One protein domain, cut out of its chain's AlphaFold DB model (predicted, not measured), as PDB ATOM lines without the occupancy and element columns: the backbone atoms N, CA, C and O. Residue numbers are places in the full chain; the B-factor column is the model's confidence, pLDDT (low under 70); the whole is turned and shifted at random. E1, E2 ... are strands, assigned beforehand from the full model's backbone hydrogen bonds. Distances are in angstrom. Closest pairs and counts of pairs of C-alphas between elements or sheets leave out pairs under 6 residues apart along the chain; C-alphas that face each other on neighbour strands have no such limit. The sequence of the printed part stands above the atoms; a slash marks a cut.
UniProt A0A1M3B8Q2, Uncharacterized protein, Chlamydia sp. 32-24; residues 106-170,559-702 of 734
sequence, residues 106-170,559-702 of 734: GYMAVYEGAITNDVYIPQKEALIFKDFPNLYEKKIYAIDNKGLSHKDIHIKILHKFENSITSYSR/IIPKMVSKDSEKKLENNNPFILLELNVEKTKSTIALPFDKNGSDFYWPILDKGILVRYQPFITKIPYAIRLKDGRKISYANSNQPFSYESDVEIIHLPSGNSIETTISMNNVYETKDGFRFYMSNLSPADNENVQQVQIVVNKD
ATOM      1  N   GLY A 106      51.005 -30.162 -37.874       90.75
ATOM      2  CA  GLY A 106      50.381 -30.065 -39.183       90.75
ATOM      3  C   GLY A 106      50.007 -31.440 -39.718       90.75
ATOM      4  O   GLY A 106      50.026 -32.428 -38.985       90.75
ATOM      5  N   TYR A 107      49.673 -31.516 -40.998       91.00
ATOM      6  CA  TYR A 107      49.391 -32.779 -41.677       91.00
ATOM      7  C   TYR A 107      49.849 -32.723 -43.137       91.00
ATOM      8  O   TYR A 107      50.163 -31.663 -43.677       91.00
ATOM      9  N   MET A 108      49.883 -33.881 -43.778       89.06
ATOM     10  CA  MET A 108      50.157 -34.080 -45.194       89.06
ATOM     11  C   MET A 108      48.961 -34.811 -45.797       89.06
ATOM     12  O   MET A 108      48.386 -35.682 -45.146       89.06
ATOM     13  N   ALA A 109      48.591 -34.459 -47.023       82.81
ATOM     14  CA  ALA A 109      47.624 -35.202 -47.823       82.81
ATOM     15  C   ALA A 109      48.383 -35.832 -48.995       82.81
ATOM     16  O   ALA A 109      49.059 -35.116 -49.740       82.81
ATOM     17  N   VAL A 110      48.327 -37.157 -49.115       75.06
ATOM     18  CA  VAL A 110      49.121 -37.940 -50.076       75.06
ATOM     19  C   VAL A 110      48.203 -38.923 -50.790       75.06
ATOM     20  O   VAL A 110      47.408 -39.585 -50.136       75.06
ATOM     21  N   TYR A 111      48.299 -39.013 -52.115       74.19
ATOM     22  CA  TYR A 111      47.627 -40.058 -52.896       74.19
ATOM     23  C   TYR A 111      48.506 -41.308 -52.987       74.19
ATOM     24  O   TYR A 111      49.730 -41.209 -52.879       74.19
ATOM     25  N   GLU A 112      47.908 -42.472 -53.217       69.38
ATOM     26  CA  GLU A 112      48.657 -43.719 -53.431       69.38
ATOM     27  C   GLU A 112      49.636 -43.606 -54.606       69.38
ATOM     28  O   GLU A 112      49.364 -42.966 -55.623       69.38
ATOM     29  N   GLY A 113      50.842 -44.147 -54.420       66.44
ATOM     30  CA  GLY A 113      51.975 -43.991 -55.336       66.44
ATOM     31  C   GLY A 113      52.649 -42.609 -55.317       66.44
ATOM     32  O   GLY A 113      53.797 -42.490 -55.760       66.44
ATOM     33  N   ALA A 114      52.003 -41.561 -54.792       68.88
ATOM     34  CA  ALA A 114      52.575 -40.218 -54.748       68.88
ATOM     35  C   ALA A 114      53.575 -40.032 -53.594       68.88
ATOM     36  O   ALA A 114      53.575 -40.747 -52.592       68.88
ATOM     37  N   ILE A 115      54.437 -39.024 -53.750       76.81
ATOM     38  CA  ILE A 115      55.467 -38.624 -52.788       76.81
ATOM     39  C   ILE A 115      55.365 -37.126 -52.491       76.81
ATOM     40  O   ILE A 115      55.176 -36.318 -53.400       76.81
ATOM     41  N   THR A 116      55.511 -36.733 -51.224       82.50
ATOM     42  CA  THR A 116      55.504 -35.317 -50.821       82.50
ATOM     43  C   THR A 116      56.373 -35.052 -49.591       82.50
ATOM     44  O   THR A 116      56.560 -35.922 -48.745       82.50
ATOM     45  N   ASN A 117      56.896 -33.828 -49.489       88.88
ATOM     46  CA  ASN A 117      57.509 -33.261 -48.285       88.88
ATOM     47  C   ASN A 117      56.845 -31.940 -47.839       88.88
ATOM     48  O   ASN A 117      57.375 -31.259 -46.958       88.88
ATOM     49  N   ASP A 118      55.711 -31.579 -48.448       88.25
ATOM     50  CA  ASP A 118      54.907 -30.402 -48.110       88.25
ATOM     51  C   ASP A 118      53.976 -30.735 -46.924       88.25
ATOM     52  O   ASP A 118      53.161 -31.655 -47.009       88.25
ATOM     53  N   VAL A 119      54.079 -29.978 -45.827       90.56
ATOM     54  CA  VAL A 119      53.238 -30.103 -44.622       90.56
ATOM     55  C   VAL A 119      52.370 -28.860 -44.454       90.56
ATOM     56  O   VAL A 119      52.881 -27.740 -44.396       90.56
ATOM     57  N   TYR A 120      51.063 -29.065 -44.318       89.50
ATOM     58  CA  TYR A 120      50.064 -28.028 -44.078       89.50
ATOM     59  C   TYR A 120      49.982 -27.680 -42.588       89.50
ATOM     60  O   TYR A 120      49.807 -28.563 -41.747       89.50
ATOM     61  N   ILE A 121      50.074 -26.390 -42.258       88.88
ATOM     62  CA  ILE A 121      49.935 -25.861 -40.894       88.88
ATOM     63  C   ILE A 121      48.543 -25.213 -40.759       88.88
ATOM     64  O   ILE A 121      48.399 -24.038 -41.093       88.88
ATOM     65  N   PRO A 122      47.508 -25.918 -40.256       78.94
ATOM     66  CA  PRO A 122      46.118 -25.432 -40.283       78.94
ATOM     67  C   PRO A 122      45.870 -24.167 -39.445       78.94
ATOM     68  O   PRO A 122      44.886 -23.473 -39.655       78.94
ATOM     69  N   GLN A 123      46.764 -23.854 -38.503       77.06
ATOM     70  CA  GLN A 123      46.699 -22.658 -37.653       77.06
ATOM     71  C   GLN A 123      47.255 -21.390 -38.324       77.06
ATOM     72  O   GLN A 123      47.173 -20.310 -37.744       77.06
ATOM     73  N   LYS A 124      47.891 -21.512 -39.497       84.56
ATOM     74  CA  LYS A 124      48.500 -20.395 -40.223       84.56
ATOM     75  C   LYS A 124      47.923 -20.323 -41.624       84.56
ATOM     76  O   LYS A 124      47.929 -21.304 -42.354       84.56
ATOM     77  N   GLU A 125      47.476 -19.142 -42.003       88.31
ATOM     78  CA  GLU A 125      46.861 -18.862 -43.294       88.31
ATOM     79  C   GLU A 125      47.890 -18.320 -44.292       88.31
ATOM     80  O   GLU A 125      48.810 -17.587 -43.915       88.31
ATOM     81  N   ALA A 126      47.743 -18.676 -45.568       89.44
ATOM     82  CA  ALA A 126      48.644 -18.246 -46.626       89.44
ATOM     83  C   ALA A 126      47.941 -18.035 -47.971       89.44
ATOM     84  O   ALA A 126      46.971 -18.717 -48.306       89.44
ATOM     85  N   LEU A 127      48.511 -17.131 -48.768       88.38
ATOM     86  CA  LEU A 127      48.301 -17.051 -50.207       88.38
ATOM     87  C   LEU A 127      49.456 -17.758 -50.925       88.38
ATOM     88  O   LEU A 127      50.622 -17.420 -50.706       88.38
ATOM     89  N   ILE A 128      49.146 -18.720 -51.793       85.81
ATOM     90  CA  ILE A 128      50.131 -19.381 -52.660       85.81
ATOM     91  C   ILE A 128      49.931 -18.923 -54.097       85.81
ATOM     92  O   ILE A 128      48.865 -19.136 -54.667       85.81
ATOM     93  N   PHE A 129      50.977 -18.347 -54.683       83.88
ATOM     94  CA  PHE A 129      51.021 -17.910 -56.072       83.88
ATOM     95  C   PHE A 129      51.794 -18.904 -56.940       83.88
ATOM     96  O   PHE A 129      52.798 -19.477 -56.501       83.88
ATOM     97  N   LYS A 130      51.346 -19.060 -58.183       75.50
ATOM     98  CA  LYS A 130      52.035 -19.753 -59.272       75.50
ATOM     99  C   LYS A 130      52.057 -18.857 -60.503       75.50
ATOM    100  O   LYS A 130      51.059 -18.214 -60.819       75.50
ATOM    101  N   ASP A 131      53.179 -18.861 -61.207       72.56
ATOM    102  CA  ASP A 131      53.420 -18.015 -62.372       72.56
ATOM    103  C   ASP A 131      53.439 -18.861 -63.649       72.56
ATOM    104  O   ASP A 131      54.278 -19.750 -63.778       72.56
ATOM    105  N   PHE A 132      52.560 -18.597 -64.619       57.38
ATOM    106  CA  PHE A 132      52.663 -19.235 -65.935       57.38
ATOM    107  C   PHE A 132      53.911 -18.720 -66.692       57.38
ATOM    108  O   PHE A 132      54.224 -17.530 -66.596       57.38
ATOM    109  N   PRO A 133      54.645 -19.564 -67.449       48.81
ATOM    110  CA  PRO A 133      54.444 -21.005 -67.659       48.81
ATOM    111  C   PRO A 133      55.013 -21.907 -66.549       48.81
ATOM    112  O   PRO A 133      54.741 -23.105 -66.543       48.81
ATOM    113  N   ASN A 134      55.789 -21.373 -65.599       63.06
ATOM    114  CA  ASN A 134      56.467 -22.152 -64.557       63.06
ATOM    115  C   ASN A 134      55.550 -22.535 -63.371       63.06
ATOM    116  O   ASN A 134      55.791 -22.182 -62.216       63.06
ATOM    117  N   LEU A 135      54.506 -23.324 -63.647       57.66
ATOM    118  CA  LEU A 135      53.487 -23.758 -62.675       57.66
ATOM    119  C   LEU A 135      54.003 -24.668 -61.536       57.66
ATOM    120  O   LEU A 135      53.234 -25.026 -60.630       57.66
ATOM    121  N   TYR A 136      55.280 -25.057 -61.578       60.94
ATOM    122  CA  TYR A 136      55.961 -25.827 -60.534       60.94
ATOM    123  C   TYR A 136      56.474 -24.945 -59.388       60.94
ATOM    124  O   TYR A 136      56.551 -25.409 -58.247       60.94
ATOM    125  N   GLU A 137      56.797 -23.678 -59.658       70.88
ATOM    126  CA  GLU A 137      57.281 -22.746 -58.642       70.88
ATOM    127  C   GLU A 137      56.106 -22.186 -57.825       70.88
ATOM    128  O   GLU A 137      55.205 -21.535 -58.354       70.88
ATOM    129  N   LYS A 138      56.106 -22.456 -56.513       78.19
ATOM    130  CA  LYS A 138      55.104 -21.959 -55.557       78.19
ATOM    131  C   LYS A 138      55.706 -20.798 -54.760       78.19
ATOM    132  O   LYS A 138      56.633 -21.031 -53.983       78.19
ATOM    133  N   LYS A 139      55.165 -19.580 -54.869       83.75
ATOM    134  CA  LYS A 139      55.521 -18.463 -53.972       83.75
ATOM    135  C   LYS A 139      54.487 -18.358 -52.852       83.75
ATOM    136  O   LYS A 139      53.314 -18.128 -53.122       83.75
ATOM    137  N   ILE A 140      54.912 -18.560 -51.606       84.81
ATOM    138  CA  ILE A 140      54.029 -18.636 -50.433       84.81
ATOM    139  C   ILE A 140      54.167 -17.355 -49.616       84.81
ATOM    140  O   ILE A 140      55.269 -17.008 -49.197       84.81
ATOM    141  N   TYR A 141      53.046 -16.698 -49.337       86.12
ATOM    142  CA  TYR A 141      52.976 -15.525 -48.474       86.12
ATOM    143  C   TYR A 141      52.051 -15.833 -47.303       86.12
ATOM    144  O   TYR A 141      50.891 -16.182 -47.509       86.12
ATOM    145  N   ALA A 142      52.556 -15.717 -46.074       84.38
ATOM    146  CA  ALA A 142      51.701 -15.781 -44.894       84.38
ATOM    147  C   ALA A 142      50.746 -14.578 -44.885       84.38
ATOM    148  O   ALA A 142      51.147 -13.470 -45.238       84.38
ATOM    149  N   ILE A 143      49.501 -14.795 -44.467       81.19
ATOM    150  CA  ILE A 143      48.554 -13.704 -44.259       81.19
ATOM    151  C   ILE A 143      48.889 -13.019 -42.930       81.19
ATOM    152  O   ILE A 143      48.704 -13.590 -41.856       81.19
ATOM    153  N   ASP A 144      49.394 -11.791 -43.017       72.12
ATOM    154  CA  ASP A 144      49.508 -10.857 -41.901       72.12
ATOM    155  C   ASP A 144      48.802  -9.531 -42.238       72.12
ATOM    156  O   ASP A 144      48.330  -9.315 -43.354       72.12
ATOM    157  N   ASN A 145      48.684  -8.630 -41.259       59.66
ATOM    158  CA  ASN A 145      47.986  -7.349 -41.438       59.66
ATOM    159  C   ASN A 145      48.792  -6.316 -42.261       59.66
ATOM    160  O   ASN A 145      48.487  -5.122 -42.205       59.66
ATOM    161  N   LYS A 146      49.849  -6.723 -42.975       63.47
ATOM    162  CA  LYS A 146      50.669  -5.830 -43.803       63.47
ATOM    163  C   LYS A 146      50.285  -5.981 -45.272       63.47
ATOM    164  O   LYS A 146      49.770  -7.005 -45.707       63.47
ATOM    165  N   GLY A 147      50.525  -4.926 -46.051       65.50
ATOM    166  CA  GLY A 147      50.315  -4.974 -47.497       65.50
ATOM    167  C   GLY A 147      51.212  -6.035 -48.132       65.50
ATOM    168  O   GLY A 147      52.424  -6.036 -47.915       65.50
ATOM    169  N   LEU A 148      50.613  -6.925 -48.914       82.31
ATOM    170  CA  LEU A 148      51.304  -7.987 -49.635       82.31
ATOM    171  C   LEU A 148      51.690  -7.479 -51.027       82.31
ATOM    172  O   LEU A 148      51.059  -6.575 -51.576       82.31
ATOM    173  N   SER A 149      52.754  -8.012 -51.622       80.25
ATOM    174  CA  SER A 149      53.145  -7.651 -52.991       80.25
ATOM    175  C   SER A 149      53.804  -8.824 -53.699       80.25
ATOM    176  O   SER A 149      54.649  -9.518 -53.130       80.25
ATOM    177  N   HIS A 150      53.395  -9.048 -54.943       81.69
ATOM    178  CA  HIS A 150      53.867 -10.141 -55.781       81.69
ATOM    179  C   HIS A 150      54.059  -9.621 -57.207       81.69
ATOM    180  O   HIS A 150      53.086  -9.253 -57.865       81.69
ATOM    181  N   LYS A 151      55.318  -9.572 -57.672       82.25
ATOM    182  CA  LYS A 151      55.706  -8.813 -58.875       82.25
ATOM    183  C   LYS A 151      55.168  -7.373 -58.769       82.25
ATOM    184  O   LYS A 151      55.296  -6.765 -57.709       82.25
ATOM    185  N   ASP A 152      54.517  -6.876 -59.816       79.12
ATOM    186  CA  ASP A 152      53.955  -5.522 -59.906       79.12
ATOM    187  C   ASP A 152      52.542  -5.408 -59.293       79.12
ATOM    188  O   ASP A 152      51.870  -4.387 -59.455       79.12
ATOM    189  N   ILE A 153      52.053  -6.464 -58.628       80.75
ATOM    190  CA  ILE A 153      50.730  -6.500 -57.998       80.75
ATOM    191  C   ILE A 153      50.872  -6.151 -56.517       80.75
ATOM    192  O   ILE A 153      51.423  -6.932 -55.734       80.75
ATOM    193  N   HIS A 154      50.302  -5.017 -56.111       85.06
ATOM    194  CA  HIS A 154      50.094  -4.702 -54.700       85.06
ATOM    195  C   HIS A 154      48.754  -5.280 -54.241       85.06
ATOM    196  O   HIS A 154      47.698  -4.955 -54.785       85.06
ATOM    197  N   ILE A 155      48.797  -6.135 -53.223       85.12
ATOM    198  CA  ILE A 155      47.656  -6.898 -52.720       85.12
ATOM    199  C   ILE A 155      47.290  -6.363 -51.339       85.12
ATOM    200  O   ILE A 155      48.089  -6.407 -50.400       85.12
ATOM    201  N   LYS A 156      46.057  -5.880 -51.202       84.56
ATOM    202  CA  LYS A 156      45.505  -5.414 -49.931       84.56
ATOM    203  C   LYS A 156      44.325  -6.292 -49.536       84.56
ATOM    204  O   LYS A 156      43.376  -6.439 -50.299       84.56
ATOM    205  N   ILE A 157      44.356  -6.837 -48.326       84.50
ATOM    206  CA  ILE A 157      43.203  -7.530 -47.750       84.50
ATOM    207  C   ILE A 157      42.182  -6.459 -47.347       84.50
ATOM    208  O   ILE A 157      42.486  -5.589 -46.530       84.50
ATOM    209  N   LEU A 158      40.998  -6.482 -47.961       80.50
ATOM    210  CA  LEU A 158      39.900  -5.562 -47.652       80.50
ATOM    211  C   LEU A 158      39.073  -6.063 -46.471       80.50
ATOM    212  O   LEU A 158      38.736  -5.291 -45.576       80.50
ATOM    213  N   HIS A 159      38.737  -7.353 -46.481       78.06
ATOM    214  CA  HIS A 159      37.936  -7.983 -45.441       78.06
ATOM    215  C   HIS A 159      38.235  -9.481 -45.352       78.06
ATOM    216  O   HIS A 159      38.623 -10.106 -46.342       78.06
ATOM    217  N   LYS A 160      38.015 -10.057 -44.171       82.31
ATOM    218  CA  LYS A 160      38.045 -11.499 -43.926       82.31
ATOM    219  C   LYS A 160      36.742 -11.889 -43.245       82.31
ATOM    220  O   LYS A 160      36.425 -11.346 -42.194       82.31
ATOM    221  N   PHE A 161      36.028 -12.835 -43.833       80.75
ATOM    222  CA  PHE A 161      34.791 -13.377 -43.287       80.75
ATOM    223  C   PHE A 161      35.088 -14.711 -42.599       80.75
ATOM    224  O   PHE A 161      35.836 -15.534 -43.132       80.75
ATOM    225  N   GLU A 162      34.516 -14.928 -41.413       80.81
ATOM    226  CA  GLU A 162      34.793 -16.118 -40.598       80.81
ATOM    227  C   GLU A 162      34.197 -17.398 -41.189       80.81
ATOM    228  O   GLU A 162      34.800 -18.462 -41.075       80.81
ATOM    229  N   ASN A 163      33.032 -17.299 -41.831       80.94
ATOM    230  CA  ASN A 163      32.322 -18.429 -42.409       80.94
ATOM    231  C   ASN A 163      31.608 -18.037 -43.710       80.94
ATOM    232  O   ASN A 163      31.170 -16.899 -43.890       80.94
ATOM    233  N   SER A 164      31.465 -18.997 -44.618       74.19
ATOM    234  CA  SER A 164      30.754 -18.811 -45.875       74.19
ATOM    235  C   SER A 164      30.140 -20.095 -46.389       74.19
ATOM    236  O   SER A 164      30.620 -21.199 -46.133       74.19
ATOM    237  N   ILE A 165      29.088 -19.920 -47.179       61.22
ATOM    238  CA  ILE A 165      28.641 -20.939 -48.117       61.22
ATOM    239  C   ILE A 165      29.347 -20.634 -49.435       61.22
ATOM    240  O   ILE A 165      29.096 -19.606 -50.066       61.22
ATOM    241  N   THR A 166      30.255 -21.525 -49.826       49.94
ATOM    242  CA  THR A 166      30.902 -21.523 -51.138       49.94
ATOM    243  C   THR A 166      30.090 -22.434 -52.053       49.94
ATOM    244  O   THR A 166      30.202 -23.656 -51.962       49.94
ATOM    245  N   SER A 167      29.237 -21.872 -52.912       42.91
ATOM    246  CA  SER A 167      28.590 -22.651 -53.970       42.91
ATOM    247  C   SER A 167      29.412 -22.555 -55.248       42.91
ATOM    248  O   SER A 167      29.504 -21.511 -55.887       42.91
ATOM    249  N   TYR A 168      30.026 -23.673 -55.621       40.19
ATOM    250  CA  TYR A 168      30.707 -23.839 -56.897       40.19
ATOM    251  C   TYR A 168      29.669 -23.897 -58.026       40.19
ATOM    252  O   TYR A 168      29.096 -24.959 -58.276       40.19
ATOM    253  N   SER A 169      29.407 -22.779 -58.712       35.22
ATOM    254  CA  SER A 169      28.722 -22.844 -60.001       35.22
ATOM    255  C   SER A 169      29.721 -23.292 -61.062       35.22
ATOM    256  O   SER A 169      30.859 -22.839 -61.127       35.22
ATOM    257  N   ARG A 170      29.306 -24.225 -61.906       32.69
ATOM    258  CA  ARG A 170      29.907 -24.407 -63.230       32.69
ATOM    259  C   ARG A 170      29.230 -23.409 -64.170       32.69
ATOM    260  O   ARG A 170      28.170 -22.887 -63.823       32.69
ATOM    261  N   ILE A 559      34.897 -23.332 -63.093       37.12
ATOM    262  CA  ILE A 559      34.039 -23.271 -61.913       37.12
ATOM    263  C   ILE A 559      34.175 -21.887 -61.265       37.12
ATOM    264  O   ILE A 559      35.276 -21.479 -60.894       37.12
ATOM    265  N   ILE A 560      33.052 -21.191 -61.086       39.97
ATOM    266  CA  ILE A 560      32.942 -19.898 -60.411       39.97
ATOM    267  C   ILE A 560      32.294 -20.116 -59.023       39.97
ATOM    268  O   ILE A 560      31.144 -20.529 -58.923       39.97
ATOM    269  N   PRO A 561      32.994 -19.867 -57.908       45.41
ATOM    270  CA  PRO A 561      32.451 -19.981 -56.569       45.41
ATOM    271  C   PRO A 561      31.690 -18.703 -56.223       45.41
ATOM    272  O   PRO A 561      32.285 -17.652 -55.974       45.41
ATOM    273  N   LYS A 562      30.365 -18.798 -56.122       51.59
ATOM    274  CA  LYS A 562      29.576 -17.773 -55.440       51.59
ATOM    275  C   LYS A 562      29.792 -17.956 -53.938       51.59
ATOM    276  O   LYS A 562      29.438 -18.982 -53.362       51.59
ATOM    277  N   MET A 563      30.413 -16.966 -53.306       60.62
ATOM    278  CA  MET A 563      30.624 -16.929 -51.858       60.62
ATOM    279  C   MET A 563      29.586 -16.020 -51.213       60.62
ATOM    280  O   MET A 563      29.474 -14.847 -51.563       60.62
ATOM    281  N   VAL A 564      28.846 -16.561 -50.249       68.06
ATOM    282  CA  VAL A 564      27.935 -15.792 -49.397       68.06
ATOM    283  C   VAL A 564      28.427 -15.908 -47.961       68.06
ATOM    284  O   VAL A 564      28.604 -17.020 -47.458       68.06
ATOM    285  N   SER A 565      28.664 -14.767 -47.307       75.75
ATOM    286  CA  SER A 565      28.995 -14.734 -45.880       75.75
ATOM    287  C   SER A 565      27.857 -15.351 -45.074       75.75
ATOM    288  O   SER A 565      26.693 -15.020 -45.289       75.75
ATOM    289  N   LYS A 566      28.202 -16.227 -44.134       78.44
ATOM    290  CA  LYS A 566      27.262 -16.851 -43.201       78.44
ATOM    291  C   LYS A 566      27.705 -16.528 -41.776       78.44
ATOM    292  O   LYS A 566      28.894 -16.321 -41.540       78.44
ATOM    293  N   ASP A 567      26.774 -16.541 -40.831       81.62
ATOM    294  CA  ASP A 567      27.116 -16.594 -39.410       81.62
ATOM    295  C   ASP A 567      28.059 -17.775 -39.122       81.62
ATOM    296  O   ASP A 567      28.000 -18.818 -39.789       81.62
ATOM    297  N   SER A 568      28.926 -17.624 -38.118       79.88
ATOM    298  CA  SER A 568      29.766 -18.723 -37.632       79.88
ATOM    299  C   SER A 568      28.898 -19.922 -37.247       79.88
ATOM    300  O   SER A 568      27.922 -19.790 -36.508       79.88
ATOM    301  N   GLU A 569      29.303 -21.115 -37.680       81.50
ATOM    302  CA  GLU A 569      28.797 -22.352 -37.099       81.50
ATOM    303  C   GLU A 569      29.104 -22.388 -35.598       81.50
ATOM    304  O   GLU A 569      30.068 -21.778 -35.122       81.50
ATOM    305  N   LYS A 570      28.309 -23.156 -34.842       80.25
ATOM    306  CA  LYS A 570      28.598 -23.418 -33.419       80.25
ATOM    307  C   LYS A 570      29.982 -24.047 -33.255       80.25
ATOM    308  O   LYS A 570      30.742 -23.650 -32.377       80.25
ATOM    309  N   LYS A 571      30.298 -25.000 -34.138       82.62
ATOM    310  CA  LYS A 571      31.573 -25.705 -34.174       82.62
ATOM    311  C   LYS A 571      32.564 -24.968 -35.077       82.62
ATOM    312  O   LYS A 571      32.465 -25.063 -36.298       82.62
ATOM    313  N   LEU A 572      33.529 -24.267 -34.484       78.25
ATOM    314  CA  LEU A 572      34.446 -23.367 -35.198       78.25
ATOM    315  C   LEU A 572      35.312 -24.081 -36.256       78.25
ATOM    316  O   LEU A 572      35.625 -23.494 -37.286       78.25
ATOM    317  N   GLU A 573      35.634 -25.366 -36.076       76.81
ATOM    318  CA  GLU A 573      36.336 -26.194 -37.073       76.81
ATOM    319  C   GLU A 573      35.540 -26.371 -38.380       76.81
ATOM    320  O   GLU A 573      36.125 -26.596 -39.447       76.81
ATOM    321  N   ASN A 574      34.209 -26.265 -38.313       78.50
ATOM    322  CA  ASN A 574      33.330 -26.419 -39.469       78.50
ATOM    323  C   ASN A 574      33.293 -25.151 -40.335       78.50
ATOM    324  O   ASN A 574      33.049 -25.273 -41.533       78.50
ATOM    325  N   ASN A 575      33.598 -23.969 -39.778       81.62
ATOM    326  CA  ASN A 575      33.591 -22.699 -40.512       81.62
ATOM    327  C   ASN A 575      34.461 -22.754 -41.772       81.62
ATOM    328  O   ASN A 575      35.574 -23.284 -41.729       81.62
ATOM    329  N   ASN A 576      33.982 -22.180 -42.875       80.50
ATOM    330  CA  ASN A 576      34.733 -22.057 -44.122       80.50
ATOM    331  C   ASN A 576      35.017 -20.575 -44.434       80.50
ATOM    332  O   ASN A 576      34.183 -19.918 -45.065       80.50
ATOM    333  N   PRO A 577      36.137 -20.006 -43.949       84.38
ATOM    334  CA  PRO A 577      36.415 -18.585 -44.116       84.38
ATOM    335  C   PRO A 577      36.716 -18.228 -45.576       84.38
ATOM    336  O   PRO A 577      37.139 -19.066 -46.371       84.38
ATOM    337  N   PHE A 578      36.559 -16.952 -45.918       83.56
ATOM    338  CA  PHE A 578      37.016 -16.405 -47.197       83.56
ATOM    339  C   PHE A 578      37.552 -14.986 -47.019       83.56
ATOM    340  O   PHE A 578      37.230 -14.293 -46.049       83.56
ATOM    341  N   ILE A 579      38.398 -14.558 -47.950       81.88
ATOM    342  CA  ILE A 579      39.037 -13.239 -47.937       81.88
ATOM    343  C   ILE A 579      38.669 -12.457 -49.191       81.88
ATOM    344  O   ILE A 579      38.628 -13.009 -50.289       81.88
ATOM    345  N   LEU A 580      38.433 -11.159 -49.017       79.94
ATOM    346  CA  LEU A 580      38.269 -10.202 -50.102       79.94
ATOM    347  C   LEU A 580      39.581  -9.431 -50.273       79.94
ATOM    348  O   LEU A 580      40.031  -8.748 -49.349       79.94
ATOM    349  N   LEU A 581      40.186  -9.538 -51.451       79.00
ATOM    350  CA  LEU A 581      41.427  -8.866 -51.822       79.00
ATOM    351  C   LEU A 581      41.145  -7.732 -52.812       79.00
ATOM    352  O   LEU A 581      40.381  -7.905 -53.756       79.00
ATOM    353  N   GLU A 582      41.817  -6.600 -52.630       81.62
ATOM    354  CA  GLU A 582      42.034  -5.582 -53.658       81.62
ATOM    355  C   GLU A 582      43.403  -5.842 -54.295       81.62
ATOM    356  O   GLU A 582      44.435  -5.779 -53.619       81.62
ATOM    357  N   LEU A 583      43.404  -6.144 -55.591       81.69
ATOM    358  CA  LEU A 583      44.598  -6.210 -56.422       81.69
ATOM    359  C   LEU A 583      44.758  -4.852 -57.110       81.69
ATOM    360  O   LEU A 583      43.876  -4.422 -57.855       81.69
ATOM    361  N   ASN A 584      45.879  -4.187 -56.857       81.31
ATOM    362  CA  ASN A 584      46.266  -2.957 -57.533       81.31
ATOM    363  C   ASN A 584      47.408  -3.270 -58.500       81.31
ATOM    364  O   ASN A 584      48.475  -3.715 -58.071       81.31
ATOM    365  N   VAL A 585      47.179  -3.019 -59.787       78.06
ATOM    366  CA  VAL A 585      48.179  -3.157 -60.851       78.06
ATOM    367  C   VAL A 585      48.248  -1.831 -61.587       78.06
ATOM    368  O   VAL A 585      47.284  -1.426 -62.228       78.06
ATOM    369  N   GLU A 586      49.380  -1.138 -61.486       76.94
ATOM    370  CA  GLU A 586      49.595   0.174 -62.114       76.94
ATOM    371  C   GLU A 586      48.509   1.206 -61.721       76.94
ATOM    372  O   GLU A 586      48.606   1.828 -60.664       76.94
ATOM    373  N   LYS A 587      47.474   1.390 -62.555       67.25
ATOM    374  CA  LYS A 587      46.311   2.264 -62.302       67.25
ATOM    375  C   LYS A 587      44.979   1.514 -62.185       67.25
ATOM    376  O   LYS A 587      43.977   2.139 -61.836       67.25
ATOM    377  N   THR A 588      44.931   0.219 -62.490       64.00
ATOM    378  CA  THR A 588      43.705  -0.580 -62.424       64.00
ATOM    379  C   THR A 588      43.561  -1.244 -61.059       64.00
ATOM    380  O   THR A 588      44.504  -1.802 -60.493       64.00
ATOM    381  N   LYS A 589      42.339  -1.168 -60.525       69.25
ATOM    382  CA  LYS A 589      41.918  -1.862 -59.311       69.25
ATOM    383  C   LYS A 589      40.965  -2.983 -59.685       69.25
ATOM    384  O   LYS A 589      39.976  -2.728 -60.366       69.25
ATOM    385  N   SER A 590      41.216  -4.187 -59.191       66.38
ATOM    386  CA  SER A 590      40.288  -5.315 -59.309       66.38
ATOM    387  C   SER A 590      40.137  -6.002 -57.961       66.38
ATOM    388  O   SER A 590      41.138  -6.280 -57.297       66.38
ATOM    389  N   THR A 591      38.906  -6.296 -57.556       68.38
ATOM    390  CA  THR A 591      38.626  -7.063 -56.340       68.38
ATOM    391  C   THR A 591      38.402  -8.537 -56.659       68.38
ATOM    392  O   THR A 591      37.815  -8.882 -57.681       68.38
ATOM    393  N   ILE A 592      38.866  -9.418 -55.773       70.44
ATOM    394  CA  ILE A 592      38.655 -10.866 -55.865       70.44
ATOM    395  C   ILE A 592      38.325 -11.438 -54.486       70.44
ATOM    396  O   ILE A 592      38.943 -11.069 -53.487       70.44
ATOM    397  N   ALA A 593      37.352 -12.345 -54.432       71.19
ATOM    398  CA  ALA A 593      37.087 -13.173 -53.262       71.19
ATOM    399  C   ALA A 593      37.797 -14.525 -53.426       71.19
ATOM    400  O   ALA A 593      37.718 -15.125 -54.495       71.19
ATOM    401  N   LEU A 594      38.470 -15.010 -52.380       74.19
ATOM    402  CA  LEU A 594      39.117 -16.327 -52.361       74.19
ATOM    403  C   LEU A 594      38.591 -17.156 -51.179       74.19
ATOM    404  O   LEU A 594      38.690 -16.676 -50.043       74.19
ATOM    405  N   PRO A 595      38.073 -18.380 -51.403       77.31
ATOM    406  CA  PRO A 595      37.647 -19.278 -50.332       77.31
ATOM    407  C   PRO A 595      38.864 -19.950 -49.687       77.31
ATOM    408  O   PRO A 595      39.907 -20.095 -50.326       77.31
ATOM    409  N   PHE A 596      38.747 -20.357 -48.423       83.00
ATOM    410  CA  PHE A 596      39.809 -21.087 -47.735       83.00
ATOM    411  C   PHE A 596      39.803 -22.571 -48.107       83.00
ATOM    412  O   PHE A 596      38.998 -23.351 -47.603       83.00
ATOM    413  N   ASP A 597      40.752 -22.970 -48.945       78.12
ATOM    414  CA  ASP A 597      41.042 -24.369 -49.238       78.12
ATOM    415  C   ASP A 597      41.690 -25.027 -48.016       78.12
ATOM    416  O   ASP A 597      42.910 -24.971 -47.834       78.12
ATOM    417  N   LYS A 598      40.874 -25.663 -47.169       73.88
ATOM    418  CA  LYS A 598      41.338 -26.338 -45.947       73.88
ATOM    419  C   LYS A 598      42.372 -27.431 -46.206       73.88
ATOM    420  O   LYS A 598      43.109 -27.737 -45.282       73.88
ATOM    421  N   ASN A 599      42.432 -28.025 -47.399       65.88
ATOM    422  CA  ASN A 599      43.197 -29.249 -47.663       65.88
ATOM    423  C   ASN A 599      44.398 -29.044 -48.602       65.88
ATOM    424  O   ASN A 599      45.242 -29.933 -48.712       65.88
ATOM    425  N   GLY A 600      44.493 -27.894 -49.271       65.62
ATOM    426  CA  GLY A 600      45.444 -27.678 -50.358       65.62
ATOM    427  C   GLY A 600      45.064 -28.406 -51.654       65.62
ATOM    428  O   GLY A 600      45.934 -28.571 -52.521       65.62
ATOM    429  N   SER A 601      43.814 -28.856 -51.784       55.56
ATOM    430  CA  SER A 601      43.284 -29.625 -52.919       55.56
ATOM    431  C   SER A 601      42.401 -28.811 -53.864       55.56
ATOM    432  O   SER A 601      42.261 -29.204 -55.019       55.56
ATOM    433  N   ASP A 602      41.831 -27.695 -53.405       51.44
ATOM    434  CA  ASP A 602      40.941 -26.863 -54.218       51.44
ATOM    435  C   ASP A 602      41.729 -25.992 -55.213       51.44
ATOM    436  O   ASP A 602      42.960 -26.001 -55.309       51.44
ATOM    437  N   PHE A 603      41.002 -25.232 -56.017       55.19
ATOM    438  CA  PHE A 603      41.516 -24.606 -57.225       55.19
ATOM    439  C   PHE A 603      42.350 -23.337 -56.976       55.19
ATOM    440  O   PHE A 603      42.079 -22.554 -56.065       55.19
ATOM    441  N   TYR A 604      43.367 -23.106 -57.818       57.22
ATOM    442  CA  TYR A 604      44.106 -21.839 -57.832       57.22
ATOM    443  C   TYR A 604      43.373 -20.823 -58.710       57.22
ATOM    444  O   TYR A 604      43.208 -21.034 -59.904       57.22
ATOM    445  N   TRP A 605      43.000 -19.686 -58.149       57.06
ATOM    446  CA  TRP A 605      42.307 -18.608 -58.837       57.06
ATOM    447  C   TRP A 605      43.200 -17.887 -59.845       57.06
ATOM    448  O   TRP A 605      44.208 -17.317 -59.425       57.06
ATOM    449  N   PRO A 606      42.861 -17.853 -61.146       58.62
ATOM    450  CA  PRO A 606      43.532 -16.950 -62.068       58.62
ATOM    451  C   PRO A 606      43.256 -15.505 -61.641       58.62
ATOM    452  O   PRO A 606      42.116 -15.130 -61.365       58.62
ATOM    453  N   ILE A 607      44.311 -14.697 -61.571       58.56
ATOM    454  CA  ILE A 607      44.229 -13.272 -61.261       58.56
ATOM    455  C   ILE A 607      44.877 -12.455 -62.368       58.56
ATOM    456  O   ILE A 607      46.092 -12.511 -62.570       58.56
ATOM    457  N   LEU A 608      44.042 -11.632 -63.011       54.03
ATOM    458  CA  LEU A 608      44.388 -10.771 -64.144       54.03
ATOM    459  C   LEU A 608      44.799 -11.588 -65.386       54.03
ATOM    460  O   LEU A 608      45.254 -12.729 -65.291       54.03
ATOM    461  N   ASP A 609      44.765 -10.969 -66.563       52.81
ATOM    462  CA  ASP A 609      45.166 -11.625 -67.823       52.81
ATOM    463  C   ASP A 609      46.691 -11.888 -67.924       52.81
ATOM    464  O   ASP A 609      47.206 -12.299 -68.961       52.81
ATOM    465  N   LYS A 610      47.439 -11.669 -66.830       53.38
ATOM    466  CA  LYS A 610      48.899 -11.838 -66.716       53.38
ATOM    467  C   LYS A 610      49.335 -13.284 -66.388       53.38
ATOM    468  O   LYS A 610      50.515 -13.510 -66.129       53.38
ATOM    469  N   GLY A 611      48.420 -14.261 -66.389       59.97
ATOM    470  CA  GLY A 611      48.749 -15.689 -66.220       59.97
ATOM    471  C   GLY A 611      49.263 -16.069 -64.824       59.97
ATOM    472  O   GLY A 611      50.077 -16.983 -64.685       59.97
ATOM    473  N   ILE A 612      48.821 -15.354 -63.789       68.44
ATOM    474  CA  ILE A 612      49.188 -15.605 -62.391       68.44
ATOM    475  C   ILE A 612      48.019 -16.322 -61.715       68.44
ATOM    476  O   ILE A 612      46.868 -15.931 -61.891       68.44
ATOM    477  N   LEU A 613      48.305 -17.372 -60.946       68.06
ATOM    478  CA  LEU A 613      47.301 -18.148 -60.216       68.06
ATOM    479  C   LEU A 613      47.535 -18.009 -58.706       68.06
ATOM    480  O   LEU A 613      48.669 -18.177 -58.263       68.06
ATOM    481  N   VAL A 614      46.497 -17.757 -57.907       72.81
ATOM    482  CA  VAL A 614      46.567 -17.567 -56.445       72.81
ATOM    483  C   VAL A 614      45.621 -18.512 -55.701       72.81
ATOM    484  O   VAL A 614      44.494 -18.724 -56.124       72.81
ATOM    485  N   ARG A 615      46.022 -19.072 -54.560       82.56
ATOM    486  CA  ARG A 615      45.135 -19.886 -53.709       82.56
ATOM    487  C   ARG A 615      45.240 -19.481 -52.248       82.56
ATOM    488  O   ARG A 615      46.347 -19.285 -51.755       82.56
ATOM    489  N   TYR A 616      44.101 -19.383 -51.569       85.25
ATOM    490  CA  TYR A 616      44.018 -19.125 -50.133       85.25
ATOM    491  C   TYR A 616      43.829 -20.447 -49.383       85.25
ATOM    492  O   TYR A 616      42.886 -21.180 -49.657       85.25
ATOM    493  N   GLN A 617      44.760 -20.786 -48.491       88.00
ATOM    494  CA  GLN A 617      44.864 -22.121 -47.887       88.00
ATOM    495  C   GLN A 617      45.740 -22.107 -46.613       88.00
ATOM    496  O   GLN A 617      46.373 -21.085 -46.326       88.00
ATOM    497  N   PRO A 618      45.861 -23.219 -45.859       88.25
ATOM    498  CA  PRO A 618      46.885 -23.363 -44.831       88.25
ATOM    499  C   PRO A 618      48.296 -23.123 -45.370       88.25
ATOM    500  O   PRO A 618      48.643 -23.526 -46.486       88.25
ATOM    501  N   PHE A 619      49.137 -22.513 -44.542       89.38
ATOM    502  CA  PHE A 619      50.549 -22.299 -44.814       89.38
ATOM    503  C   PHE A 619      51.259 -23.646 -44.982       89.38
ATOM    504  O   PHE A 619      51.206 -24.496 -44.089       89.38
ATOM    505  N   ILE A 620      51.949 -23.830 -46.109       88.81
ATOM    506  CA  ILE A 620      52.783 -25.010 -46.351       88.81
ATOM    507  C   ILE A 620      54.207 -24.721 -45.881       88.81
ATOM    508  O   ILE A 620      54.812 -23.730 -46.286       88.81
ATOM    509  N   THR A 621      54.777 -25.635 -45.099       90.19
ATOM    510  CA  THR A 621      56.225 -25.720 -44.888       90.19
ATOM    511  C   THR A 621      56.762 -27.029 -45.443       90.19
ATOM    512  O   THR A 621      56.113 -28.067 -45.338       90.19
ATOM    513  N   LYS A 622      57.983 -27.004 -45.978       91.44
ATOM    514  CA  LYS A 622      58.717 -28.234 -46.284       91.44
ATOM    515  C   LYS A 622      59.410 -28.778 -45.042       91.44
ATOM    516  O   LYS A 622      59.814 -28.011 -44.165       91.44
ATOM    517  N   ILE A 623      59.555 -30.097 -44.988       93.88
ATOM    518  CA  ILE A 623      60.309 -30.828 -43.959       93.88
ATOM    519  C   ILE A 623      61.455 -31.631 -44.615       93.88
ATOM    520  O   ILE A 623      61.404 -31.882 -45.823       93.88
ATOM    521  N   PRO A 624      62.500 -32.049 -43.869       94.00
ATOM    522  CA  PRO A 624      63.622 -32.821 -44.423       94.00
ATOM    523  C   PRO A 624      63.273 -34.283 -44.766       94.00
ATOM    524  O   PRO A 624      64.155 -35.043 -45.160       94.00
ATOM    525  N   TYR A 625      62.006 -34.678 -44.635       93.25
ATOM    526  CA  TYR A 625      61.502 -36.012 -44.941       93.25
ATOM    527  C   TYR A 625      60.495 -35.947 -46.090       93.25
ATOM    528  O   TYR A 625      59.535 -35.184 -46.024       93.25
ATOM    529  N   ALA A 626      60.698 -36.754 -47.126       88.00
ATOM    530  CA  ALA A 626      59.675 -37.024 -48.126       88.00
ATOM    531  C   ALA A 626      59.006 -38.362 -47.808       88.00
ATOM    532  O   ALA A 626      59.693 -39.343 -47.536       88.00
ATOM    533  N   ILE A 627      57.678 -38.398 -47.833       85.62
ATOM    534  CA  ILE A 627      56.892 -39.610 -47.603       85.62
ATOM    535  C   ILE A 627      56.267 -40.010 -48.928       85.62
ATOM    536  O   ILE A 627      55.535 -39.215 -49.523       85.62
ATOM    537  N   ARG A 628      56.562 -41.228 -49.383       82.00
ATOM    538  CA  ARG A 628      55.850 -41.894 -50.472       82.00
ATOM    539  C   ARG A 628      54.828 -42.853 -49.876       82.00
ATOM    540  O   ARG A 628      55.177 -43.673 -49.031       82.00
ATOM    541  N   LEU A 629      53.588 -42.748 -50.334       76.81
ATOM    542  CA  LEU A 629      52.503 -43.649 -49.965       76.81
ATOM    543  C   LEU A 629      52.494 -44.849 -50.923       76.81
ATOM    544  O   LEU A 629      52.576 -44.645 -52.135       76.81
ATOM    545  N   LYS A 630      52.405 -46.081 -50.410       76.00
ATOM    546  CA  LYS A 630      52.316 -47.290 -51.249       76.00
ATOM    547  C   LYS A 630      50.886 -47.809 -51.372       76.00
ATOM    548  O   LYS A 630      50.403 -47.931 -52.489       76.00
ATOM    549  N   ASP A 631      50.254 -48.101 -50.241       76.56
ATOM    550  CA  ASP A 631      48.963 -48.798 -50.153       76.56
ATOM    551  C   ASP A 631      48.200 -48.288 -48.923       76.56
ATOM    552  O   ASP A 631      48.745 -48.319 -47.812       76.56
ATOM    553  N   GLY A 632      47.000 -47.741 -49.113       81.25
ATOM    554  CA  GLY A 632      46.091 -47.276 -48.068       81.25
ATOM    555  C   GLY A 632      45.075 -48.359 -47.706       81.25
ATOM    556  O   GLY A 632      44.545 -49.061 -48.560       81.25
ATOM    557  N   ARG A 633      44.818 -48.563 -46.408       82.56
ATOM    558  CA  ARG A 633      43.949 -49.655 -45.948       82.56
ATOM    559  C   ARG A 633      43.056 -49.234 -44.786       82.56
ATOM    560  O   ARG A 633      43.521 -48.778 -43.737       82.56
ATOM    561  N   LYS A 634      41.749 -49.459 -44.940       84.75
ATOM    562  CA  LYS A 634      40.750 -49.373 -43.866       84.75
ATOM    563  C   LYS A 634      40.559 -50.747 -43.224       84.75
ATOM    564  O   LYS A 634      39.917 -51.626 -43.796       84.75
ATOM    565  N   ILE A 635      41.042 -50.913 -41.997       82.75
ATOM    566  CA  ILE A 635      40.702 -52.065 -41.158       82.75
ATOM    567  C   ILE A 635      39.360 -51.767 -40.490       82.75
ATOM    568  O   ILE A 635      39.229 -50.762 -39.791       82.75
ATOM    569  N   SER A 636      38.365 -52.628 -40.691       83.06
ATOM    570  CA  SER A 636      37.038 -52.497 -40.070       83.06
ATOM    571  C   SER A 636      36.863 -53.469 -38.899       83.06
ATOM    572  O   SER A 636      37.597 -54.451 -38.785       83.06
ATOM    573  N   TYR A 637      35.897 -53.202 -38.019       82.75
ATOM    574  CA  TYR A 637      35.506 -54.161 -36.981       82.75
ATOM    575  C   TYR A 637      34.958 -55.454 -37.607       82.75
ATOM    576  O   TYR A 637      34.300 -55.423 -38.646       82.75
ATOM    577  N   ALA A 638      35.185 -56.598 -36.954       78.44
ATOM    578  CA  ALA A 638      34.639 -57.875 -37.413       78.44
ATOM    579  C   ALA A 638      33.107 -57.796 -37.575       78.44
ATOM    580  O   ALA A 638      32.408 -57.323 -36.679       78.44
ATOM    581  N   ASN A 639      32.600 -58.265 -38.719       79.31
ATOM    582  CA  ASN A 639      31.185 -58.217 -39.109       79.31
ATOM    583  C   ASN A 639      30.563 -56.800 -39.154       79.31
ATOM    584  O   ASN A 639      29.355 -56.654 -38.974       79.31
ATOM    585  N   SER A 640      31.357 -55.751 -39.402       80.81
ATOM    586  CA  SER A 640      30.872 -54.371 -39.538       80.81
ATOM    587  C   SER A 640      31.674 -53.574 -40.571       80.81
ATOM    588  O   SER A 640      32.884 -53.734 -40.690       80.81
ATOM    589  N   ASN A 641      31.019 -52.636 -41.263       74.56
ATOM    590  CA  ASN A 641      31.685 -51.672 -42.153       74.56
ATOM    591  C   ASN A 641      32.268 -50.457 -41.395       74.56
ATOM    592  O   ASN A 641      32.792 -49.524 -42.016       74.56
ATOM    593  N   GLN A 642      32.167 -50.439 -40.061       76.88
ATOM    594  CA  GLN A 642      32.723 -49.390 -39.210       76.88
ATOM    595  C   GLN A 642      34.261 -49.493 -39.151       76.88
ATOM    596  O   GLN A 642      34.774 -50.561 -38.808       76.88
ATOM    597  N   PRO A 643      35.010 -48.406 -39.424       74.19
ATOM    598  CA  PRO A 643      36.467 -48.401 -39.308       74.19
ATOM    599  C   PRO A 643      36.920 -48.642 -37.858       74.19
ATOM    600  O   PRO A 643      36.418 -48.017 -36.924       74.19
ATOM    601  N   PHE A 644      37.896 -49.534 -37.700       80.31
ATOM    602  CA  PHE A 644      38.650 -49.800 -36.474       80.31
ATOM    603  C   PHE A 644      40.018 -49.097 -36.496       80.31
ATOM    604  O   PHE A 644      40.394 -48.456 -35.517       80.31
ATOM    605  N   SER A 645      40.747 -49.198 -37.612       81.94
ATOM    606  CA  SER A 645      42.049 -48.551 -37.825       81.94
ATOM    607  C   SER A 645      42.190 -48.137 -39.290       81.94
ATOM    608  O   SER A 645      41.693 -48.820 -40.186       81.94
ATOM    609  N   TYR A 646      42.891 -47.034 -39.530       85.50
ATOM    610  CA  TYR A 646      43.388 -46.660 -40.851       85.50
ATOM    611  C   TYR A 646      44.899 -46.843 -40.851       85.50
ATOM    612  O   TYR A 646      45.572 -46.300 -39.968       85.50
ATOM    613  N   GLU A 647      45.413 -47.622 -41.801       89.56
ATOM    614  CA  GLU A 647      46.832 -47.977 -41.894       89.56
ATOM    615  C   GLU A 647      47.338 -47.788 -43.324       89.56
ATOM    616  O   GLU A 647      46.569 -47.889 -44.279       89.56
ATOM    617  N   SER A 648      48.631 -47.515 -43.487       86.00
ATOM    618  CA  SER A 648      49.248 -47.435 -44.806       86.00
ATOM    619  C   SER A 648      50.732 -47.772 -44.768       86.00
ATOM    620  O   SER A 648      51.443 -47.401 -43.829       86.00
ATOM    621  N   ASP A 649      51.197 -48.457 -45.810       88.12
ATOM    622  CA  ASP A 649      52.619 -48.694 -46.030       88.12
ATOM    623  C   ASP A 649      53.254 -47.457 -46.669       88.12
ATOM    624  O   ASP A 649      52.829 -46.984 -47.727       88.12
ATOM    625  N   VAL A 650      54.287 -46.926 -46.017       88.50
ATOM    626  CA  VAL A 650      54.998 -45.717 -46.433       88.50
ATOM    627  C   VAL A 650      56.491 -45.969 -46.583       88.50
ATOM    628  O   VAL A 650      57.115 -46.665 -45.784       88.50
ATOM    629  N   GLU A 651      57.084 -45.339 -47.592       87.62
ATOM    630  CA  GLU A 651      58.530 -45.165 -47.697       87.62
ATOM    631  C   GLU A 651      58.872 -43.740 -47.238       87.62
ATOM    632  O   GLU A 651      58.453 -42.752 -47.848       87.62
ATOM    633  N   ILE A 652      59.620 -43.624 -46.139       91.75
ATOM    634  CA  ILE A 652      60.035 -42.348 -45.549       91.75
ATOM    635  C   ILE A 652      61.500 -42.102 -45.908       91.75
ATOM    636  O   ILE A 652      62.393 -42.812 -45.447       91.75
ATOM    637  N   ILE A 653      61.745 -41.078 -46.723       89.00
ATOM    638  CA  ILE A 653      63.047 -40.733 -47.302       89.00
ATOM    639  C   ILE A 653      63.594 -39.480 -46.612       89.00
ATOM    640  O   ILE A 653      63.004 -38.403 -46.702       89.00
ATOM    641  N   HIS A 654      64.746 -39.590 -45.952       93.69
ATOM    642  CA  HIS A 654      65.459 -38.445 -45.384       93.69
ATOM    643  C   HIS A 654      66.254 -37.719 -46.479       93.69
ATOM    644  O   HIS A 654      67.348 -38.140 -46.858       93.69
ATOM    645  N   LEU A 655      65.709 -36.609 -46.983       89.94
ATOM    646  CA  LEU A 655      66.231 -35.880 -48.144       89.94
ATOM    647  C   LEU A 655      67.711 -35.456 -48.019       89.94
ATOM    648  O   LEU A 655      68.431 -35.613 -49.002       89.94
ATOM    649  N   PRO A 656      68.221 -34.983 -46.859       90.56
ATOM    650  CA  PRO A 656      69.631 -34.605 -46.721       90.56
ATOM    651  C   PRO A 656      70.635 -35.764 -46.789       90.56
ATOM    652  O   PRO A 656      71.808 -35.506 -47.034       90.56
ATOM    653  N   SER A 657      70.223 -37.014 -46.528       89.62
ATOM    654  CA  SER A 657      71.142 -38.169 -46.533       89.62
ATOM    655  C   SER A 657      70.783 -39.265 -47.535       89.62
ATOM    656  O   SER A 657      71.516 -40.243 -47.622       89.62
ATOM    657  N   GLY A 658      69.653 -39.153 -48.240       86.19
ATOM    658  CA  GLY A 658      69.173 -40.150 -49.204       86.19
ATOM    659  C   GLY A 658      68.679 -41.472 -48.601       86.19
ATOM    660  O   GLY A 658      68.247 -42.344 -49.346       86.19
ATOM    661  N   ASN A 659      68.708 -41.636 -47.275       88.75
ATOM    662  CA  ASN A 659      68.280 -42.878 -46.624       88.75
ATOM    663  C   ASN A 659      66.754 -43.003 -46.673       88.75
ATOM    664  O   ASN A 659      66.066 -42.107 -46.176       88.75
ATOM    665  N   SER A 660      66.240 -44.121 -47.191       88.69
ATOM    666  CA  SER A 660      64.822 -44.478 -47.104       88.69
ATOM    667  C   SER A 660      64.582 -45.622 -46.118       88.69
ATOM    668  O   SER A 660      65.458 -46.453 -45.870       88.69
ATOM    669  N   ILE A 661      63.407 -45.613 -45.490       92.31
ATOM    670  CA  ILE A 661      62.926 -46.658 -44.582       92.31
ATOM    671  C   ILE A 661      61.480 -46.959 -44.963       92.31
ATOM    672  O   ILE A 661      60.658 -46.046 -45.036       92.31
ATOM    673  N   GLU A 662      61.175 -48.235 -45.177       91.69
ATOM    674  CA  GLU A 662      59.810 -48.708 -45.394       91.69
ATOM    675  C   GLU A 662      59.185 -49.141 -44.069       91.69
ATOM    676  O   GLU A 662      59.812 -49.837 -43.268       91.69
ATOM    677  N   THR A 663      57.958 -48.698 -43.807       92.69
ATOM    678  CA  THR A 663      57.242 -48.993 -42.563       92.69
ATOM    679  C   THR A 663      55.735 -48.829 -42.753       92.69
ATOM    680  O   THR A 663      55.295 -48.013 -43.561       92.69
ATOM    681  N   THR A 664      54.936 -49.569 -41.992       92.38
ATOM    682  CA  THR A 664      53.487 -49.352 -41.909       92.38
ATOM    683  C   THR A 664      53.196 -48.342 -40.801       92.38
ATOM    684  O   THR A 664      53.573 -48.566 -39.649       92.38
ATOM    685  N   ILE A 665      52.496 -47.253 -41.119       93.06
ATOM    686  CA  ILE A 665      51.951 -46.311 -40.129       93.06
ATOM    687  C   ILE A 665      50.443 -46.500 -39.986       93.06
ATOM    688  O   ILE A 665      49.764 -46.854 -40.945       93.06
ATOM    689  N   SER A 666      49.898 -46.224 -38.804       90.44
ATOM    690  CA  SER A 666      48.448 -46.209 -38.585       90.44
ATOM    691  C   SER A 666      48.037 -45.180 -37.539       90.44
ATOM    692  O   SER A 666      48.880 -44.444 -37.026       90.44
ATOM    693  N   MET A 667      46.743 -45.101 -37.216       83.31
ATOM    694  CA  MET A 667      46.255 -44.248 -36.118       83.31
ATOM    695  C   MET A 667      46.923 -44.581 -34.773       83.31
ATOM    696  O   MET A 667      47.156 -43.687 -33.961       83.31
ATOM    697  N   ASN A 668      47.239 -45.862 -34.553       83.75
ATOM    698  CA  ASN A 668      47.824 -46.369 -33.310       83.75
ATOM    699  C   ASN A 668      49.320 -46.712 -33.444       83.75
ATOM    700  O   ASN A 668      50.026 -46.724 -32.436       83.75
ATOM    701  N   ASN A 669      49.823 -46.948 -34.663       89.00
ATOM    702  CA  ASN A 669      51.241 -47.188 -34.928       89.00
ATOM    703  C   ASN A 669      51.924 -45.923 -35.476       89.00
ATOM    704  O   ASN A 669      51.849 -45.616 -36.668       89.00
ATOM    705  N   VAL A 670      52.576 -45.172 -34.584       91.62
ATOM    706  CA  VAL A 670      53.240 -43.898 -34.902       91.62
ATOM    707  C   VAL A 670      54.714 -44.133 -35.224       91.62
ATOM    708  O   VAL A 670      55.479 -44.498 -34.331       91.62
ATOM    709  N   TYR A 671      55.148 -43.828 -36.448       93.56
ATOM    710  CA  TYR A 671      56.576 -43.815 -36.770       93.56
ATOM    711  C   TYR A 671      57.241 -42.540 -36.233       93.56
ATOM    712  O   TYR A 671      56.708 -41.437 -36.384       93.56
ATOM    713  N   GLU A 672      58.414 -42.672 -35.608       91.81
ATOM    714  CA  GLU A 672      59.168 -41.558 -35.028       91.81
ATOM    715  C   GLU A 672      60.633 -41.562 -35.479       91.81
ATOM    716  O   GLU A 672      61.335 -42.571 -35.447       91.81
ATOM    717  N   THR A 673      61.092 -40.386 -35.892       90.31
ATOM    718  CA  THR A 673      62.455 -40.113 -36.361       90.31
ATOM    719  C   THR A 673      63.358 -39.648 -35.217       90.31
ATOM    720  O   THR A 673      62.900 -39.107 -34.210       90.31
ATOM    721  N   LYS A 674      64.677 -39.814 -35.382       84.81
ATOM    722  CA  LYS A 674      65.672 -39.464 -34.349       84.81
ATOM    723  C   LYS A 674      65.718 -37.966 -34.009       84.81
ATOM    724  O   LYS A 674      66.103 -37.626 -32.896       84.81
ATOM    725  N   ASP A 675      65.333 -37.085 -34.932       85.31
ATOM    726  CA  ASP A 675      65.252 -35.628 -34.738       85.31
ATOM    727  C   ASP A 675      63.836 -35.139 -34.351       85.31
ATOM    728  O   ASP A 675      63.570 -33.932 -34.313       85.31
ATOM    729  N   GLY A 676      62.941 -36.072 -34.008       87.69
ATOM    730  CA  GLY A 676      61.699 -35.803 -33.284       87.69
ATOM    731  C   GLY A 676      60.461 -35.533 -34.138       87.69
ATOM    732  O   GLY A 676      59.456 -35.088 -33.580       87.69
ATOM    733  N   PHE A 677      60.487 -35.784 -35.456       92.31
ATOM    734  CA  PHE A 677      59.255 -35.865 -36.254       92.31
ATOM    735  C   PHE A 677      58.530 -37.192 -36.017       92.31
ATOM    736  O   PHE A 677      59.147 -38.261 -36.020       92.31
ATOM    737  N   ARG A 678      57.209 -37.109 -35.876       93.19
ATOM    738  CA  ARG A 678      56.274 -38.215 -35.676       93.19
ATOM    739  C   ARG A 678      55.223 -38.195 -36.778       93.19
ATOM    740  O   ARG A 678      54.616 -37.147 -37.005       93.19
ATOM    741  N   PHE A 679      55.004 -39.350 -37.395       94.19
ATOM    742  CA  PHE A 679      54.095 -39.559 -38.519       94.19
ATOM    743  C   PHE A 679      53.083 -40.647 -38.165       94.19
ATOM    744  O   PHE A 679      53.463 -41.730 -37.723       94.19
ATOM    745  N   TYR A 680      51.798 -40.346 -38.327       92.44
ATOM    746  CA  TYR A 680      50.706 -41.290 -38.091       92.44
ATOM    747  C   TYR A 680      49.482 -40.912 -38.915       92.44
ATOM    748  O   TYR A 680      49.314 -39.757 -39.302       92.44
ATOM    749  N   MET A 681      48.634 -41.888 -39.198       88.12
ATOM    750  CA  MET A 681      47.473 -41.703 -40.063       88.12
ATOM    751  C   MET A 681      46.304 -41.085 -39.284       88.12
ATOM    752  O   MET A 681      46.091 -41.435 -38.123       88.12
ATOM    753  N   SER A 682      45.539 -40.180 -39.900       83.50
ATOM    754  CA  SER A 682      44.288 -39.648 -39.326       83.50
ATOM    755  C   SER A 682      43.043 -39.983 -40.129       83.50
ATOM    756  O   SER A 682      41.975 -40.099 -39.533       83.50
ATOM    757  N   ASN A 683      43.144 -40.096 -41.456       82.62
ATOM    758  CA  ASN A 683      41.981 -40.306 -42.316       82.62
ATOM    759  C   ASN A 683      42.350 -40.929 -43.673       82.62
ATOM    760  O   ASN A 683      43.510 -40.873 -44.092       82.62
ATOM    761  N   LEU A 684      41.335 -41.463 -44.354       80.75
ATOM    762  CA  LEU A 684      41.396 -42.106 -45.664       80.75
ATOM    763  C   LEU A 684      40.180 -41.690 -46.509       80.75
ATOM    764  O   LEU A 684      39.062 -41.687 -45.993       80.75
ATOM    765  N   SER A 685      40.371 -41.334 -47.783       73.19
ATOM    766  CA  SER A 685      39.271 -40.938 -48.676       73.19
ATOM    767  C   SER A 685      39.578 -41.200 -50.160       73.19
ATOM    768  O   SER A 685      40.625 -40.751 -50.619       73.19
ATOM    769  N   PRO A 686      38.664 -41.797 -50.952       59.53
ATOM    770  CA  PRO A 686      37.438 -42.467 -50.514       59.53
ATOM    771  C   PRO A 686      37.754 -43.702 -49.654       59.53
ATOM    772  O   PRO A 686      38.892 -44.156 -49.595       59.53
ATOM    773  N   ALA A 687      36.754 -44.218 -48.938       58.84
ATOM    774  CA  ALA A 687      36.941 -45.314 -47.980       58.84
ATOM    775  C   ALA A 687      36.887 -46.724 -48.606       58.84
ATOM    776  O   ALA A 687      36.990 -47.707 -47.866       58.84
ATOM    777  N   ASP A 688      36.701 -46.807 -49.926       59.03
ATOM    778  CA  ASP A 688      36.599 -48.044 -50.702       59.03
ATOM    779  C   ASP A 688      37.906 -48.327 -51.454       59.03
ATOM    780  O   ASP A 688      38.558 -47.414 -51.963       59.03
ATOM    781  N   ASN A 689      38.275 -49.604 -51.561       58.53
ATOM    782  CA  ASN A 689      39.551 -50.048 -52.142       58.53
ATOM    783  C   ASN A 689      39.566 -50.088 -53.686       58.53
ATOM    784  O   ASN A 689      40.564 -50.486 -54.275       58.53
ATOM    785  N   GLU A 690      38.471 -49.710 -54.350       45.50
ATOM    786  CA  GLU A 690      38.367 -49.702 -55.821       45.50
ATOM    787  C   GLU A 690      38.851 -48.386 -56.459       45.50
ATOM    788  O   GLU A 690      39.031 -48.310 -57.672       45.50
ATOM    789  N   ASN A 691      39.067 -47.343 -55.653       53.00
ATOM    790  CA  ASN A 691      39.476 -46.012 -56.097       53.00
ATOM    791  C   ASN A 691      40.826 -45.627 -55.483       53.00
ATOM    792  O   ASN A 691      41.100 -45.990 -54.343       53.00
ATOM    793  N   VAL A 692      41.618 -44.818 -56.199       56.19
ATOM    794  CA  VAL A 692      42.891 -44.267 -55.695       56.19
ATOM    795  C   VAL A 692      42.646 -43.493 -54.401       56.19
ATOM    796  O   VAL A 692      41.934 -42.484 -54.397       56.19
ATOM    797  N   GLN A 693      43.251 -43.948 -53.310       68.00
ATOM    798  CA  GLN A 693      42.996 -43.404 -51.985       68.00
ATOM    799  C   GLN A 693      43.900 -42.203 -51.688       68.00
ATOM    800  O   GLN A 693      45.082 -42.150 -52.039       68.00
ATOM    801  N   GLN A 694      43.327 -41.213 -51.007       79.56
ATOM    802  CA  GLN A 694      44.029 -40.091 -50.404       79.56
ATOM    803  C   GLN A 694      44.142 -40.325 -48.896       79.56
ATOM    804  O   GLN A 694      43.139 -40.404 -48.181       79.56
ATOM    805  N   VAL A 695      45.374 -40.399 -48.404       80.81
ATOM    806  CA  VAL A 695      45.697 -40.576 -46.989       80.81
ATOM    807  C   VAL A 695      46.073 -39.242 -46.370       80.81
ATOM    808  O   VAL A 695      46.904 -38.497 -46.898       80.81
ATOM    809  N   GLN A 696      45.493 -38.962 -45.204       88.50
ATOM    810  CA  GLN A 696      45.914 -37.857 -44.355       88.50
ATOM    811  C   GLN A 696      46.875 -38.372 -43.275       88.50
ATOM    812  O   GLN A 696      46.502 -39.196 -42.438       88.50
ATOM    813  N   ILE A 697      48.110 -37.870 -43.295       90.00
ATOM    814  CA  ILE A 697      49.173 -38.197 -42.336       90.00
ATOM    815  C   ILE A 697      49.392 -36.984 -41.434       90.00
ATOM    816  O   ILE A 697      49.768 -35.915 -41.911       90.00
ATOM    817  N   VAL A 698      49.197 -37.123 -40.127       92.88
ATOM    818  CA  VAL A 698      49.513 -36.072 -39.153       92.88
ATOM    819  C   VAL A 698      51.016 -36.035 -38.908       92.88
ATOM    820  O   VAL A 698      51.654 -37.069 -38.706       92.88
ATOM    821  N   VAL A 699      51.571 -34.823 -38.892       93.62
ATOM    822  CA  VAL A 699      52.993 -34.555 -38.676       93.62
ATOM    823  C   VAL A 699      53.160 -33.698 -37.435       93.62
ATOM    824  O   VAL A 699      52.722 -32.547 -37.388       93.62
ATOM    825  N   ASN A 700      53.856 -34.244 -36.443       92.94
ATOM    826  CA  ASN A 700      54.215 -33.526 -35.224       92.94
ATOM    827  C   ASN A 700      55.730 -33.557 -35.025       92.94
ATOM    828  O   ASN A 700      56.315 -34.635 -35.035       92.94
ATOM    829  N   LYS A 701      56.361 -32.406 -34.774       92.38
ATOM    830  CA  LYS A 701      57.762 -32.316 -34.346       92.38
ATOM    831  C   LYS A 701      57.862 -31.883 -32.887       92.38
ATOM    832  O   LYS A 701      57.370 -30.812 -32.533       92.38
ATOM    833  N   ASP A 702      58.557 -32.670 -32.070       89.44
ATOM    834  CA  ASP A 702      59.063 -32.246 -30.758       89.44
ATOM    835  C   ASP A 702      60.604 -32.286 -30.780       89.44
ATOM    836  O   ASP A 702      61.195 -33.343 -30.544       89.44
TER     837      ASP A 702
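This is residues 106 to 170 and 559 to 702 of the 734 residues of an uncharacterized protein of Chlamydia sp. 32-24 (UniProt A0A1M3B8Q2). Two lobes of strands are joined by a long ribbon of two bent strands, E2 and E11, which run antiparallel through the middle. At one end the three-strand sheet E1 E15 E14 packs beside E12, E13 and the later part of E11; at the other end E3 and E10 border the ribbon, the sheet E4 E5 E8 E9 is partly face to face with it, and the small hairpin-like pair E6 E7 covers that sheet in turn. The printed part has 209 residues with 15 named strands, E1 to E15 in chain order, and no named helix; the class is all strand and the neighbour pairs are antiparallel. The whole is compact, with a radius of gyration of the C-alphas of 19.5 A and spans of 62 by 43 by 32 A.

In the branched, strongly twisted sheet, E11 (residues 612 to 636) bends by 95 degrees at residue 624. E2 (115 to 131), which bends by 132 degrees at residue 124, is on one side of E11, with N 121 and O 619 2.9 A apart; E10 (605 to 607) and E12 (643 to 654) are on the other side, with N 607 to O 612 2.9 A and N 628 to O 651 2.9 A. E3 (138 to 142) pairs with E2, N 129 to O 139 2.8 A, and E13 (659 to 666) with E12, N 650 to O 663 2.9 A. E10 E11 E12 E13 is a meander, each strand the antiparallel neighbour of the one before. The sheets form a stack, face to face in turn. The branched sheet faces the sheet E4 (residues 148 to 150), E5 (residues 153 to 161), E8 (residues 578 to 585), E9 (residues 588 to 595), the parts that face each other being 11.0 A centre to centre; between the neighbour strands E5 and E8, N 156 and O 582 are 2.9 A apart, within hydrogen-bond range. The sheet E4 E5 E8 E9 also faces the sheet of E6 (residues 164 to 169) and E7 (residues 560 to 565), the parts that face each other being 10.3 A centre to centre; between E6 and E7, N 167 and O 562 are 2.9 A apart, within hydrogen-bond range. In the sheet E1 (106 to 111), E15 (694 to 701), E14 (677 to 685), N 108 and O 697 are 2.8 A apart. The closest C-alphas of E13 and E14 are those of Ser 666 and Met 681, 4.8 A.

E1 begins at C-alpha 106 (50.381, -30.065, -39.183). E11 measures 44.8 A, E12 31.3 A and E14 24.1 A. E15 ends at C-alpha 701 (57.762, -32.316, -34.346).

The C-alphas of Lys 587 and Asn 639, the two farthest apart, are 66.5 A apart. Residues 171 to 558 are not printed; C-alphas 170 and 559 are 4.5 A apart across the cut. The link E7 to E8 is long, with 12 residues. Mean pLDDT of the printed part is 77.4; 51 residues are under 70, among them 599 to 613.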